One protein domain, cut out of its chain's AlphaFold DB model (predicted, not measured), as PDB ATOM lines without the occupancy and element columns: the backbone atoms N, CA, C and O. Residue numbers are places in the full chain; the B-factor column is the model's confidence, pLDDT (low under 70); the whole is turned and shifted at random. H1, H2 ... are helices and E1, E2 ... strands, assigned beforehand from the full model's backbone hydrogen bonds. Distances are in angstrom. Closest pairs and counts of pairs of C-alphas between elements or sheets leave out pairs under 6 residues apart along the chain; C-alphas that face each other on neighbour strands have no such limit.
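AT A GLANCE: This is residues 7 to 53 of the 55 residues of the protein "Glutaredoxin-like protein GlrX" of Micrococcus luteus Mu201 (UniProt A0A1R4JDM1). What shape do these atoms make? A narrow, staggered sheet of three antiparallel strands, in the order E1, E2, E3, lies between two helices, with the short H1 off toward one end of the long axis and the longer H2 toward the other. What is it made of? The 47 printed residues hold E1, H1, E2, E3 and H2 along the chain, a mixed class of helices and strands. How compact is it? It is loose, with a radius of gyration of the C-alphas of 12.8 A, and only just a rod, spanning 40 by 19 by 11 A.

IN THESE COORDINATES: Where are the strands? E2, residues 25 to 30, is 15.2 A long; E1 is residues 7 to 10, from C-alpha 7 at (7.185, 14.282, -37.242), and E3 is residues 36 to 38. Where are the helices? H1 is residues 15 to 20; H2, residues 42 to 51, is 14.1 A long and ends with C-alpha 51 at (10.285, 21.990, -55.827).

HOW THE PARTS SIT: How is the sheet paired? The inner strand E2 pairs with E1 over residues 25 to 28, antiparallel at 150 degrees, with N 9 and O 26 3.1 A apart, within hydrogen-bond range. It pairs with E3 over residues 28 to 30, an antiparallel hairpin at 158 degrees, with N 29 and O 37 2.9 A apart, also within range. Where do the helices stand? Neither is on the sheet, H2 only just, one pair short with 4 pairs of C-alphas within 10 A; the closest C-alphas of E3 and H2, those of Gln 37 and Thr 45, are 7.8 A apart. H1 and H2 are apart. In both helices every O i to N i+4 pair is within hydrogen-bond range.

THE WHOLE: How far does it reach? The two C-alphas farthest apart, those of Arg 19 and Gly 53, are 39.8 A apart. Are there cuts or long links? The printed part has no cut, and the four links are tight. Where is confidence low? Residue 7 and residues 21 to 23 are under 70 in pLDDT; the mean of the printed part is 83.1.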
ATOM      1  N   THR A   7       7.022  14.097 -38.684       68.00
ATOM      2  CA  THR A   7       7.185  14.282 -37.242       68.00
ATOM      3  C   THR A   7       5.898  14.866 -36.693       68.00
ATOM      4  O   THR A   7       5.465  15.951 -37.069       68.00
ATOM      5  N   VAL A   8       5.245  14.116 -35.814       72.06
ATOM      6  CA  VAL A   8       3.987  14.540 -35.207       72.06
ATOM      7  C   VAL A   8       4.279  15.082 -33.817       72.06
ATOM      8  O   VAL A   8       4.685  14.326 -32.935       72.06
ATOM      9  N   TYR A   9       4.038  16.375 -33.612       76.00
ATOM     10  CA  TYR A   9       4.232  17.018 -32.315       76.00
ATOM     11  C   TYR A   9       2.928  17.060 -31.516       76.00
ATOM     12  O   TYR A   9       1.840  17.244 -32.069       76.00
ATOM     13  N   GLY A  10       3.041  16.881 -30.198       71.44
ATOM     14  CA  GLY A  10       1.947  17.132 -29.265       71.44
ATOM     15  C   GLY A  10       1.671  18.634 -29.135       71.44
ATOM     16  O   GLY A  10       2.600  19.433 -29.102       71.44
ATOM     17  N   ALA A  11       0.398  19.013 -29.056       74.69
ATOM     18  CA  ALA A  11      -0.061  20.397 -28.962       74.69
ATOM     19  C   ALA A  11      -0.942  20.611 -27.731       74.69
ATOM     20  O   ALA A  11      -2.142  20.883 -27.821       74.69
ATOM     21  N   ASP A  12      -0.341  20.460 -26.556       74.50
ATOM     22  CA  ASP A  12      -0.964  20.751 -25.262       74.50
ATOM     23  C   ASP A  12      -1.255  22.249 -25.063       74.50
ATOM     24  O   ASP A  12      -2.156  22.606 -24.304       74.50
ATOM     25  N   TRP A  13      -0.578  23.118 -25.815       77.50
ATOM     26  CA  TRP A  13      -0.807  24.563 -25.836       77.50
ATOM     27  C   TRP A  13      -2.026  24.990 -26.681       77.50
ATOM     28  O   TRP A  13      -2.540  26.098 -26.504       77.50
ATOM     29  N   CYS A  14      -2.540  24.132 -27.573       76.88
ATOM     30  CA  CYS A  14      -3.673  24.467 -28.443       76.88
ATOM     31  C   CYS A  14      -5.011  24.390 -27.682       76.88
ATOM     32  O   CYS A  14      -5.646  23.336 -27.577       76.88
ATOM     33  N   ARG A  15      -5.489  25.531 -27.170       75.81
ATOM     34  CA  ARG A  15      -6.741  25.626 -26.393       75.81
ATOM     35  C   ARG A  15      -7.983  25.181 -27.172       75.81
ATOM     36  O   ARG A  15      -8.852  24.525 -26.596       75.81
ATOM     37  N   ASP A  16      -8.061  25.471 -28.469       76.62
ATOM     38  CA  ASP A  16      -9.177  25.020 -29.312       76.62
ATOM     39  C   ASP A  16      -9.156  23.510 -29.568       76.62
ATOM     40  O   ASP A  16     -10.208  22.862 -29.557       76.62
ATOM     41  N   CYS A  17      -7.969  22.916 -29.687       73.06
ATOM     42  CA  CYS A  17      -7.792  21.471 -29.789       73.06
ATOM     43  C   CYS A  17      -8.218  20.764 -28.490       73.06
ATOM     44  O   CYS A  17      -8.880  19.723 -28.527       73.06
ATOM     45  N   LEU A  18      -7.901  21.363 -27.333       74.19
ATOM     46  CA  LEU A  18      -8.354  20.888 -26.022       74.19
ATOM     47  C   LEU A  18      -9.879  20.979 -25.874       74.19
ATOM     48  O   LEU A  18     -10.501  20.042 -25.372       74.19
ATOM     49  N   ARG A  19     -10.486  22.080 -26.334       80.12
ATOM     50  CA  ARG A  19     -11.930  22.330 -26.216       80.12
ATOM     51  C   ARG A  19     -12.763  21.424 -27.121       80.12
ATOM     52  O   ARG A  19     -13.820  20.955 -26.712       80.12
ATOM     53  N   THR A  20     -12.289  21.168 -28.338       77.25
ATOM     54  CA  THR A  20     -13.030  20.401 -29.353       77.25
ATOM     55  C   THR A  20     -12.705  18.905 -29.357       77.25
ATOM     56  O   THR A  20     -13.346  18.156 -30.089       77.25
ATOM     57  N   ARG A  21     -11.722  18.458 -28.553       65.69
ATOM     58  CA  ARG A  21     -11.212  17.072 -28.486       65.69
ATOM     59  C   ARG A  21     -10.874  16.452 -29.855       65.69
ATOM     60  O   ARG A  21     -10.900  15.233 -29.987       65.69
ATOM     61  N   ARG A  22     -10.560  17.264 -30.871       69.50
ATOM     62  CA  ARG A  22     -10.351  16.788 -32.250       69.50
ATOM     63  C   ARG A  22      -9.046  16.011 -32.404       69.50
ATOM     64  O   ARG A  22      -9.075  14.798 -32.570       69.50
ATOM     65  N   ARG A  23      -7.900  16.690 -32.335       68.50
ATOM     66  CA  ARG A  23      -6.566  16.074 -32.300       68.50
ATOM     67  C   ARG A  23      -5.619  16.982 -31.530       68.50
ATOM     68  O   ARG A  23      -5.691  18.193 -31.675       68.50
ATOM     69  N   LYS A  24      -4.741  16.390 -30.718       70.94
ATOM     70  CA  LYS A  24      -3.636  17.096 -30.040       70.94
ATOM     71  C   LYS A  24      -2.317  16.933 -30.795       70.94
ATOM     72  O   LYS A  24      -1.258  17.123 -30.218       70.94
ATOM     73  N   ASN A  25      -2.387  16.491 -32.042       75.19
ATOM     74  CA  ASN A  25      -1.250  16.086 -32.843       75.19
ATOM     75  C   ASN A  25      -1.192  17.033 -34.033       75.19
ATOM     76  O   ASN A  25      -2.081  16.977 -34.881       75.19
ATOM     77  N   ILE A  26      -0.170  17.881 -34.051       80.00
ATOM     78  CA  ILE A  26       0.118  18.811 -35.139       80.00
ATOM     79  C   ILE A  26       1.062  18.081 -36.099       80.00
ATOM     80  O   ILE A  26       2.182  17.737 -35.696       80.00
ATOM     81  N   PRO A  27       0.627  17.763 -37.332       82.88
ATOM     82  CA  PRO A  27       1.510  17.164 -38.319       82.88
ATOM     83  C   PRO A  27       2.542  18.194 -38.779       82.88
ATOM     84  O   PRO A  27       2.182  19.288 -39.212       82.88
ATOM     85  N   VAL A  28       3.822  17.833 -38.696       87.88
ATOM     86  CA  VAL A  28       4.927  18.639 -39.218       87.88
ATOM     87  C   VAL A  28       5.733  17.802 -40.201       87.88
ATOM     88  O   VAL A  28       6.172  16.690 -39.892       87.88
ATOM     89  N   VAL A  29       5.919  18.339 -41.401       89.06
ATOM     90  CA  VAL A  29       6.742  17.722 -42.444       89.06
ATOM     91  C   VAL A  29       8.111  18.379 -42.408       89.06
ATOM     92  O   VAL A  29       8.212  19.595 -42.541       89.06
ATOM     93  N   VAL A  30       9.150  17.569 -42.214       90.06
ATOM     94  CA  VAL A  30      10.550  17.996 -42.269       90.06
ATOM     95  C   VAL A  30      11.126  17.549 -43.604       90.06
ATOM     96  O   VAL A  30      11.081  16.362 -43.932       90.06
ATOM     97  N   PHE A  31      11.649  18.497 -44.374       88.12
ATOM     98  CA  PHE A  31      12.202  18.252 -45.699       88.12
ATOM     99  C   PHE A  31      13.731  18.068 -45.656       88.12
ATOM    100  O   PHE A  31      14.387  18.515 -44.710       88.12
ATOM    101  N   PRO A  32      14.334  17.422 -46.675       85.44
ATOM    102  CA  PRO A  32      15.783  17.198 -46.731       85.44
ATOM    103  C   PRO A  32      16.642  18.470 -46.790       85.44
ATOM    104  O   PRO A  32      17.815  18.423 -46.432       85.44
ATOM    105  N   ASP A  33      16.077  19.593 -47.238       86.75
ATOM    106  CA  ASP A  33      16.722  20.914 -47.246       86.75
ATOM    107  C   ASP A  33      16.736  21.581 -45.856       86.75
ATOM    108  O   ASP A  33      17.291  22.668 -45.699       86.75
ATOM    109  N   GLY A  34      16.149  20.932 -44.844       86.62
ATOM    110  CA  GLY A  34      16.014  21.462 -43.491       86.62
ATOM    111  C   GLY A  34      14.807  22.380 -43.303       86.62
ATOM    112  O   GLY A  34      14.598  22.849 -42.188       86.62
ATOM    113  N   ASP A  35      13.995  22.614 -44.340       89.38
ATOM    114  CA  ASP A  35      12.745  23.368 -44.222       89.38
ATOM    115  C   ASP A  35      11.655  22.525 -43.549       89.38
ATOM    116  O   ASP A  35      11.681  21.288 -43.604       89.38
ATOM    117  N   HIS A  36      10.716  23.172 -42.856       90.12
ATOM    118  CA  HIS A  36       9.662  22.512 -42.087       90.12
ATOM    119  C   HIS A  36       8.306  23.174 -42.349       90.12
ATOM    120  O   HIS A  36       8.158  24.385 -42.216       90.12
ATOM    121  N   GLN A  37       7.285  22.368 -42.638       91.38
ATOM    122  CA  GLN A  37       5.901  22.832 -42.766       91.38
ATOM    123  C   GLN A  37       5.058  22.344 -41.587       91.38
ATOM    124  O   GLN A  37       5.069  21.154 -41.271       91.38
ATOM    125  N   VAL A  38       4.309  23.254 -40.960       90.44
ATOM    126  CA  VAL A  38       3.437  22.980 -39.808       90.44
ATOM    127  C   VAL A  38       1.981  23.006 -40.258       90.44
ATOM    128  O   VAL A  38       1.527  24.010 -40.790       90.44
ATOM    129  N   GLU A  39       1.272  21.897 -40.046       88.12
ATOM    130  CA  GLU A  39      -0.099  21.671 -40.530       88.12
ATOM    131  C   GLU A  39      -0.311  21.928 -42.038       88.12
ATOM    132  O   GLU A  39      -1.316  22.543 -42.401       88.12
ATOM    133  N   PRO A  40       0.580  21.457 -42.940       90.44
ATOM    134  CA  PRO A  40       0.403  21.709 -44.361       90.44
ATOM    135  C   PRO A  40      -0.796  20.952 -44.929       90.44
ATOM    136  O   PRO A  40      -1.134  19.835 -44.522       90.44
ATOM    137  N   THR A  41      -1.389  21.538 -45.956       91.19
ATOM    138  CA  THR A  41      -2.293  20.849 -46.868       91.19
ATOM    139  C   THR A  41      -1.526  19.889 -47.783       91.19
ATOM    140  O   THR A  41      -0.301  19.959 -47.952       91.19
ATOM    141  N   ASN A  42      -2.264  18.980 -48.426       90.62
ATOM    142  CA  ASN A  42      -1.686  18.073 -49.419       90.62
ATOM    143  C   ASN A  42      -1.056  18.840 -50.592       90.62
ATOM    144  O   ASN A  42      -0.019  18.421 -51.097       90.62
ATOM    145  N   GLU A  43      -1.663  19.955 -51.007       94.62
ATOM    146  CA  GLU A  43      -1.169  20.787 -52.109       94.62
ATOM    147  C   GLU A  43       0.149  21.479 -51.745       94.62
ATOM    148  O   GLU A  43       1.091  21.441 -52.533       94.62
ATOM    149  N   GLU A  44       0.265  22.031 -50.534       91.88
ATOM    150  CA  GLU A  44       1.505  22.662 -50.051       91.88
ATOM    151  C   GLU A  44       2.651  21.659 -49.910       91.88
ATOM    152  O   GLU A  44       3.794  21.955 -50.274       91.88
ATOM    153  N   THR A  45       2.339  20.455 -49.422       91.50
ATOM    154  CA  THR A  45       3.324  19.375 -49.316       91.50
ATOM    155  C   THR A  45       3.771  18.934 -50.708       91.50
ATOM    156  O   THR A  45       4.969  18.837 -50.967       91.50
ATOM    157  N   ALA A  46       2.829  18.708 -51.631       91.50
ATOM    158  CA  ALA A  46       3.133  18.306 -53.001       91.50
ATOM    159  C   ALA A  46       3.970  19.364 -53.729       91.50
ATOM    160  O   ALA A  46       4.979  19.025 -54.338       91.50
ATOM    161  N   ALA A  47       3.618  20.645 -53.603       93.50
ATOM    162  CA  ALA A  47       4.376  21.741 -54.197       93.50
ATOM    163  C   ALA A  47       5.832  21.769 -53.707       93.50
ATOM    164  O   ALA A  47       6.751  21.937 -54.512       93.50
ATOM    165  N   LYS A  48       6.063  21.559 -52.404       89.62
ATOM    166  CA  LYS A  48       7.414  21.521 -51.833       89.62
ATOM    167  C   LYS A  48       8.191  20.276 -52.267       89.62
ATOM    168  O   LYS A  48       9.370  20.388 -52.592       89.62
ATOM    169  N   LEU A  49       7.542  19.112 -52.336       91.44
ATOM    170  CA  LEU A  49       8.161  17.884 -52.848       91.44
ATOM    171  C   LEU A  49       8.581  18.027 -54.320       91.44
ATOM    172  O   LEU A  49       9.706  17.663 -54.659       91.44
ATOM    173  N   THR A  50       7.730  18.624 -55.162       93.00
ATOM    174  CA  THR A  50       8.049  18.940 -56.564       93.00
ATOM    175  C   THR A  50       9.204  19.938 -56.663       93.00
ATOM    176  O   THR A  50      10.126  19.737 -57.449       93.00
ATOM    177  N   ALA A  51       9.207  20.996 -55.843       91.06
ATOM    178  CA  ALA A  51      10.285  21.990 -55.827       91.06
ATOM    179  C   ALA A  51      11.650  21.393 -55.437       91.06
ATOM    180  O   ALA A  51      12.685  21.877 -55.892       91.06
ATOM    181  N   LEU A  52      11.653  20.334 -54.621       89.44
ATOM    182  CA  LEU A  52      12.854  19.598 -54.223       89.44
ATOM    183  C   LEU A  52      13.208  18.435 -55.170       89.44
ATOM    184  O   LEU A  52      14.215  17.765 -54.943       89.44
ATOM    185  N   GLY A  53      12.408  18.181 -56.213       90.25
ATOM    186  CA  GLY A  53      12.620  17.078 -57.157       90.25
ATOM    187  C   GLY A  53      12.490  15.690 -56.522       90.25
ATOM    188  O   GLY A  53      13.173  14.756 -56.935       90.25
TER     189      GLY A  53